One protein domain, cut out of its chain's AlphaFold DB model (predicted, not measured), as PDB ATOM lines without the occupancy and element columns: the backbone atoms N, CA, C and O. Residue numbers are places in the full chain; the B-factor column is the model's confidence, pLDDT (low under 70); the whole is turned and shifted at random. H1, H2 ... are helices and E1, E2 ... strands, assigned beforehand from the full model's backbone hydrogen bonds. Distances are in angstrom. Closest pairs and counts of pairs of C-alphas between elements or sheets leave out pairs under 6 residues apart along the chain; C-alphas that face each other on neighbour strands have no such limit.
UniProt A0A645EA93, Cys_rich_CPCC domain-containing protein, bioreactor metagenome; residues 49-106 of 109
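Overview. This is residues 49 to 106 of the 109 residues of the protein "Cys_rich_CPCC domain-containing protein" of bioreactor metagenome (UniProt A0A645EA93). This domain has little regular structure: it is mostly loops, with the helix H2 along one end, the short helix H1 near the first residue of H2, and the short strand E1 towards the other end. The named elements hold only 20 of the 58 printed residues; along the chain they come in the order E1, H1, H2, and the class is mostly helix. The whole is compact, with a radius of gyration of the C-alphas of 10.4 A and spans of 31 by 24 by 14 A.

Arrangement. H2, residues 94 to 104, is close to but not clearly touching H1, residues 77 to 81; their closest C-alphas, those of Leu 94 and Gln 79, are 6.4 A apart. E1, residues 57 to 60, is apart from H2 and from H1. It pairs with no named strand, but residues 49 to 50 pair antiparallel with residues 57 to 59 of E1. In H1 and H2 every O i to N i+4 pair is within hydrogen-bond range.

Along the chain. H2 measures 15.2 A, from C-alpha 94 at (99.508, 177.618, 199.073) to C-alpha 104 at (110.023, 182.672, 208.837). H1 measures 6.2 A. E1 measures 8.2 A and begins at C-alpha 57, (103.477, 193.223, 194.376).

Size, cuts and confidence. The C-alphas of Asp 62 and Arg 106, the two farthest apart, are 32.2 A apart. Both links are long, with 16 residues from E1 to H1 and 12 from H1 to H2. The printed part has no cut, and no printed residue is under 70 in pLDDT.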
ATOM      1  N   ARG A  49     100.833 192.526 189.986       95.69
ATOM      2  CA  ARG A  49      99.795 191.938 190.836       95.69
ATOM      3  C   ARG A  49     100.389 191.339 192.120       95.69
ATOM      4  O   ARG A  49     101.579 190.996 192.153       95.69
ATOM      5  N   PRO A  50      99.590 191.231 193.197       97.75
ATOM      6  CA  PRO A  50     100.068 190.718 194.473       97.75
ATOM      7  C   PRO A  50     100.289 189.202 194.423       97.75
ATOM      8  O   PRO A  50      99.492 188.456 193.860       97.75
ATOM      9  N   CYS A  51     101.356 188.736 195.069       98.00
ATOM     10  CA  CYS A  51     101.608 187.311 195.266       98.00
ATOM     11  C   CYS A  51     100.559 186.687 196.203       98.00
ATOM     12  O   CYS A  51     100.372 187.165 197.325       98.00
ATOM     13  N   CYS A  52      99.957 185.561 195.809       97.25
ATOM     14  CA  CYS A  52      98.948 184.859 196.611       97.25
ATOM     15  C   CYS A  52      99.462 184.341 197.969       97.25
ATOM     16  O   CYS A  52      98.660 184.109 198.874       97.25
ATOM     17  N   CYS A  53     100.779 184.164 198.135       97.69
ATOM     18  CA  CYS A  53     101.385 183.700 199.385       97.69
ATOM     19  C   CYS A  53     101.668 184.850 200.369       97.69
ATOM     20  O   CYS A  53     101.188 184.824 201.501       97.69
ATOM     21  N   CYS A  54     102.420 185.876 199.954       96.75
ATOM     22  CA  CYS A  54     102.882 186.941 200.861       96.75
ATOM     23  C   CYS A  54     102.224 188.315 200.658       96.75
ATOM     24  O   CYS A  54     102.500 189.230 201.430       96.75
ATOM     25  N   GLY A  55     101.410 188.493 199.615       96.75
ATOM     26  CA  GLY A  55     100.730 189.755 199.298       96.75
ATOM     27  C   GLY A  55     101.610 190.853 198.686       96.75
ATOM     28  O   GLY A  55     101.100 191.915 198.351       96.75
ATOM     29  N   SER A  56     102.918 190.633 198.512       97.06
ATOM     30  CA  SER A  56     103.809 191.625 197.886       97.06
ATOM     31  C   SER A  56     103.569 191.727 196.370       97.06
ATOM     32  O   SER A  56     103.393 190.703 195.707       97.06
ATOM     33  N   TYR A  57     103.608 192.944 195.815       96.94
ATOM     34  CA  TYR A  57     103.477 193.223 194.376       96.94
ATOM     35  C   TYR A  57     104.787 192.926 193.638       96.94
ATOM     36  O   TYR A  57     105.579 193.820 193.363       96.94
ATOM     37  N   THR A  58     105.047 191.646 193.376       96.19
ATOM     38  CA  THR A  58     106.290 191.185 192.728       96.19
ATOM     39  C   THR A  58     106.053 190.471 191.404       96.19
ATOM     40  O   THR A  58     107.019 190.031 190.793       96.19
ATOM     41  N   ILE A  59     104.794 190.282 190.996       96.88
ATOM     42  CA  ILE A  59     104.435 189.485 189.819       96.88
ATOM     43  C   ILE A  59     103.935 190.425 188.716       96.88
ATOM     44  O   ILE A  59     102.879 191.025 188.902       96.88
ATOM     45  N   PRO A  60     104.662 190.610 187.604       95.50
ATOM     46  CA  PRO A  60     104.157 191.308 186.427       95.50
ATOM     47  C   PRO A  60     102.861 190.673 185.908       95.50
ATOM     48  O   PRO A  60     102.708 189.448 185.927       95.50
ATOM     49  N   LEU A  61     101.919 191.499 185.457       93.81
ATOM     50  CA  LEU A  61     100.626 191.045 184.931       93.81
ATOM     51  C   LEU A  61     100.745 190.231 183.637       93.81
ATOM     52  O   LEU A  61      99.890 189.392 183.381       93.81
ATOM     53  N   ASP A  62     101.799 190.459 182.859       92.25
ATOM     54  CA  ASP A  62     102.133 189.772 181.609       92.25
ATOM     55  C   ASP A  62     102.966 188.494 181.813       92.25
ATOM     56  O   ASP A  62     103.332 187.832 180.844       92.25
ATOM     57  N   SER A  63     103.269 188.134 183.064       93.00
ATOM     58  CA  SER A  63     104.056 186.947 183.396       93.00
ATOM     59  C   SER A  63     103.199 185.794 183.919       93.00
ATOM     60  O   SER A  63     102.270 185.980 184.713       93.00
ATOM     61  N   GLU A  64     103.585 184.579 183.532       94.25
ATOM     62  CA  GLU A  64     103.028 183.324 184.034       94.25
ATOM     63  C   GLU A  64     104.105 182.526 184.771       94.25
ATOM     64  O   GLU A  64     105.267 182.504 184.359       94.25
ATOM     65  N   TYR A  65     103.721 181.848 185.857       95.31
ATOM     66  CA  TYR A  65     104.612 180.973 186.627       95.31
ATOM     67  C   TYR A  65     105.874 181.660 187.166       95.31
ATOM     68  O   TYR A  65     106.898 181.011 187.387       95.31
ATOM     69  N   LEU A  66     105.818 182.974 187.400       97.19
ATOM     70  CA  LEU A  66     106.940 183.706 187.968       97.19
ATOM     71  C   LEU A  66     107.092 183.398 189.461       97.19
ATOM     72  O   LEU A  66     106.124 183.395 190.224       97.19
ATOM     73  N   THR A  67     108.329 183.210 189.902       97.62
ATOM     74  CA  THR A  67     108.655 183.067 191.321       97.62
ATOM     75  C   THR A  67     108.650 184.422 192.025       97.62
ATOM     76  O   THR A  67     109.366 185.350 191.652       97.62
ATOM     77  N   CYS A  68     107.885 184.535 193.110       97.75
ATOM     78  CA  CYS A  68     107.875 185.716 193.962       97.75
ATOM     79  C   CYS A  68     109.247 185.938 194.621       97.75
ATOM     80  O   CYS A  68     109.689 185.132 195.441       97.75
ATOM     81  N   SER A  69     109.870 187.092 194.371       96.75
ATOM     82  CA  SER A  69     111.175 187.451 194.949       96.75
ATOM     83  C   SER A  69     111.172 187.567 196.483       96.75
ATOM     84  O   SER A  69     112.222 187.446 197.112       96.75
ATOM     85  N   ARG A  70     110.002 187.760 197.114       96.31
ATOM     86  CA  ARG A  70     109.869 187.891 198.578       96.31
ATOM     87  C   ARG A  70     109.688 186.572 199.315       96.31
ATOM     88  O   ARG A  70     110.295 186.389 200.368       96.31
ATOM     89  N   CYS A  71     108.838 185.681 198.810       96.12
ATOM     90  CA  CYS A  71     108.467 184.450 199.518       96.12
ATOM     91  C   CYS A  71     108.814 183.161 198.773       96.12
ATOM     92  O   CYS A  71     108.620 182.091 199.338       96.12
ATOM     93  N   GLN A  72     109.342 183.263 197.550       96.81
ATOM     94  CA  GLN A  72     109.717 182.137 196.689       96.81
ATOM     95  C   GLN A  72     108.543 181.249 196.238       96.81
ATOM     96  O   GLN A  72     108.761 180.171 195.699       96.81
ATOM     97  N   TRP A  73     107.297 181.703 196.413       97.81
ATOM     98  CA  TRP A  73     106.121 181.059 195.824       97.81
ATOM     99  C   TRP A  73     106.120 181.238 194.304       97.81
ATOM    100  O   TRP A  73     106.232 182.375 193.836       97.81
ATOM    101  N   ILE A  74     105.979 180.148 193.550       98.00
ATOM    102  CA  ILE A  74     105.761 180.187 192.101       98.00
ATOM    103  C   ILE A  74     104.300 180.533 191.866       98.00
ATOM    104  O   ILE A  74     103.415 179.863 192.398       98.00
ATOM    105  N   ASP A  75     104.050 181.569 191.073       97.25
ATOM    106  CA  ASP A  75     102.699 181.998 190.759       97.25
ATOM    107  C   ASP A  75     102.001 181.035 189.787       97.25
ATOM    108  O   ASP A  75     101.990 181.203 188.569       97.25
ATOM    109  N   ASP A  76     101.463 179.971 190.364       96.75
ATOM    110  CA  ASP A  76     100.775 178.903 189.666       96.75
ATOM    111  C   ASP A  76      99.259 179.103 189.767       96.75
ATOM    112  O   ASP A  76      98.686 179.047 190.857       96.75
ATOM    113  N   HIS A  77      98.593 179.328 188.631       95.50
ATOM    114  CA  HIS A  77      97.147 179.575 188.593       95.50
ATOM    115  C   HIS A  77      96.326 178.449 189.235       95.50
ATOM    116  O   HIS A  77      95.326 178.725 189.899       95.50
ATOM    117  N   PHE A  78      96.740 177.188 189.071       96.12
ATOM    118  CA  PHE A  78      96.012 176.056 189.632       96.12
ATOM    119  C   PHE A  78      96.098 176.046 191.161       96.12
ATOM    120  O   PHE A  78      95.063 176.002 191.824       96.12
ATOM    121  N   GLN A  79      97.298 176.144 191.733       97.31
ATOM    122  CA  GLN A  79      97.497 176.142 193.187       97.31
ATOM    123  C   GLN A  79      97.013 177.436 193.850       97.31
ATOM    124  O   GLN A  79      96.580 177.414 195.000       97.31
ATOM    125  N   ASN A  80      97.025 178.557 193.126       96.31
ATOM    126  CA  ASN A  80      96.425 179.808 193.586       96.31
ATOM    127  C   ASN A  80      94.901 179.674 193.768       96.31
ATOM    128  O   ASN A  80      94.355 180.217 194.729       96.31
ATOM    129  N   ASN A  81      94.232 178.917 192.889       97.19
ATOM    130  CA  ASN A  81      92.796 178.635 192.974       97.19
ATOM    131  C   ASN A  81      92.463 177.437 193.885       97.19
ATOM    132  O   ASN A  81      91.344 177.342 194.381       97.19
ATOM    133  N   ASN A  82      93.422 176.538 194.127       96.94
ATOM    134  CA  ASN A  82      93.268 175.338 194.953       96.94
ATOM    135  C   ASN A  82      94.280 175.362 196.113       96.94
ATOM    136  O   ASN A  82      95.284 174.646 196.074       96.94
ATOM    137  N   PRO A  83      94.046 176.178 197.158       96.69
ATOM    138  CA  PRO A  83      95.083 176.552 198.115       96.69
ATOM    139  C   PRO A  83      95.584 175.415 199.014       96.69
ATOM    140  O   PRO A  83      96.676 175.525 199.573       96.69
ATOM    141  N   ASP A  84      94.813 174.336 199.145       97.38
ATOM    142  CA  ASP A  84      95.177 173.136 199.904       97.38
ATOM    143  C   ASP A  84      95.794 172.039 199.029       97.38
ATOM    144  O   ASP A  84      96.347 171.073 199.552       97.38
ATOM    145  N   ASN A  85      95.749 172.190 197.703       94.50
ATOM    146  CA  ASN A  85      96.245 171.183 196.779       94.50
ATOM    147  C   ASN A  85      97.746 171.393 196.496       94.50
ATOM    148  O   ASN A  85      98.135 172.420 195.932       94.50
ATOM    149  N   PRO A  86      98.619 170.437 196.860       93.12
ATOM    150  CA  PRO A  86     100.041 170.523 196.552       93.12
ATOM    151  C   PRO A  86     100.364 170.121 195.105       93.12
ATOM    152  O   PRO A  86     101.500 170.293 194.680       93.12
ATOM    153  N   ASN A  87      99.406 169.597 194.337       90.69
ATOM    154  CA  ASN A  87      99.646 169.160 192.966       90.69
ATOM    155  C   ASN A  87      99.714 170.375 192.037       90.69
ATOM    156  O   ASN A  87      98.695 170.888 191.594       90.69
ATOM    157  N   GLY A  88     100.923 170.839 191.748       91.62
ATOM    158  CA  GLY A  88     101.195 171.919 190.805       91.62
ATOM    159  C   GLY A  88     102.696 172.142 190.675       91.62
ATOM    160  O   GLY A  88     103.484 171.222 190.890       91.62
ATOM    161  N   ARG A  89     103.113 173.362 190.323       95.31
ATOM    162  CA  ARG A  89     104.546 173.691 190.212       95.31
ATOM    163  C   ARG A  89     105.252 173.830 191.557       95.31
ATOM    164  O   ARG A  89     106.459 173.610 191.632       95.31
ATOM    165  N   ASN A  90     104.530 174.209 192.607       96.38
ATOM    166  CA  ASN A  90     105.065 174.254 193.961       96.38
ATOM    167  C   ASN A  90     104.943 172.872 194.605       96.38
ATOM    168  O   ASN A  90     103.895 172.238 194.521       96.38
ATOM    169  N   SER A  91     105.983 172.446 195.323       95.06
ATOM    170  CA  SER A  91     106.011 171.170 196.053       95.06
ATOM    171  C   SER A  91     105.097 171.129 197.284       95.06
ATOM    172  O   SER A  91     104.892 170.068 197.871       95.06
ATOM    173  N   ILE A  92     104.571 172.282 197.700       96.62
ATOM    174  CA  ILE A  92     103.678 172.439 198.847       96.62
ATOM    175  C   ILE A  92     102.433 173.223 198.433       96.62
ATOM    176  O   ILE A  92     102.465 173.997 197.479       96.62
ATOM    177  N   SER A  93     101.346 173.052 199.184       97.94
ATOM    178  CA  SER A  93     100.121 173.825 198.993       97.94
ATOM    179  C   SER A  93     100.321 175.309 199.337       97.94
ATOM    180  O   SER A  93     101.226 175.679 200.097       97.94
ATOM    181  N   LEU A  94      99.453 176.178 198.809       97.81
ATOM    182  CA  LEU A  94      99.508 177.618 199.073       97.81
ATOM    183  C   LEU A  94      99.328 177.932 200.564       97.81
ATOM    184  O   LEU A  94      99.994 178.823 201.094       97.81
ATOM    185  N   ASN A  95      98.459 177.201 201.262       97.94
ATOM    186  CA  ASN A  95      98.268 177.383 202.700       97.94
ATOM    187  C   ASN A  95      99.526 176.995 203.491       97.94
ATOM    188  O   ASN A  95      99.985 177.784 204.321       97.94
ATOM    189  N   ASN A  96     100.172 175.877 203.147       97.50
ATOM    190  CA  ASN A  96     101.443 175.487 203.761       97.50
ATOM    191  C   ASN A  96     102.547 176.525 203.493       97.50
ATOM    192  O   ASN A  96     103.330 176.852 204.390       97.50
ATOM    193  N   ALA A  97     102.594 177.097 202.285       97.38
ATOM    194  CA  ALA A  97     103.533 178.163 201.944       97.38
ATOM    195  C   ALA A  97     103.283 179.444 202.756       97.38
ATOM    196  O   ALA A  97     104.232 180.024 203.293       97.38
ATOM    197  N   LYS A  98     102.018 179.857 202.921       97.12
ATOM    198  CA  LYS A  98     101.630 180.998 203.770       97.12
ATOM    199  C   LYS A  98     102.074 180.796 205.217       97.12
ATOM    200  O   LYS A  98     102.607 181.716 205.836       97.12
ATOM    201  N   GLU A  99     101.884 179.602 205.767       96.56
ATOM    202  CA  GLU A  99     102.325 179.272 207.125       96.56
ATOM    203  C   GLU A  99     103.847 179.259 207.263       96.56
ATOM    204  O   GLU A  99     104.386 179.809 208.226       96.56
ATOM    205  N   ALA A 100     104.562 178.664 206.305       94.88
ATOM    206  CA  ALA A 100     106.021 178.685 206.270       94.88
ATOM    207  C   ALA A 100     106.554 180.126 206.208       94.88
ATOM    208  O   ALA A 100     107.457 180.491 206.966       94.88
ATOM    209  N   PHE A 101     105.941 180.975 205.379       95.38
ATOM    210  CA  PHE A 101     106.286 182.388 205.273       95.38
ATOM    211  C   PHE A 101     106.047 183.140 206.590       95.38
ATOM    212  O   PHE A 101     106.950 183.838 207.060       95.38
ATOM    213  N   LYS A 102     104.879 182.950 207.224       93.94
ATOM    214  CA  LYS A 102     104.552 183.532 208.538       93.94
ATOM    215  C   LYS A 102     105.531 183.090 209.623       93.94
ATOM    216  O   LYS A 102     105.956 183.919 210.419       93.94
ATOM    217  N   ARG A 103     105.912 181.807 209.656       93.56
ATOM    218  CA  ARG A 103     106.897 181.279 210.616       93.56
ATOM    219  C   ARG A 103     108.272 181.912 210.418       93.56
ATOM    220  O   ARG A 103     108.867 182.349 211.394       93.56
ATOM    221  N   ARG A 104     108.740 182.028 209.171       90.38
ATOM    222  CA  ARG A 104     110.023 182.672 208.837       90.38
ATOM    223  C   ARG A 104     110.070 184.154 209.228       90.38
ATOM    224  O   ARG A 104     111.140 184.658 209.539       90.38
ATOM    225  N   HIS A 105     108.928 184.840 209.195       86.75
ATOM    226  CA  HIS A 105     108.820 186.278 209.465       86.75
ATOM    227  C   HIS A 105     108.181 186.600 210.821       86.75
ATOM    228  O   HIS A 105     107.821 187.749 211.076       86.75
ATOM    229  N   ARG A 106     108.041 185.611 211.714       84.19
ATOM    230  CA  ARG A 106     107.668 185.875 213.103       84.19
ATOM    231  C   ARG A 106     108.846 186.576 213.771       84.19
ATOM    232  O   ARG A 106     109.864 185.952 214.054       84.19
TER     233      ARG A 106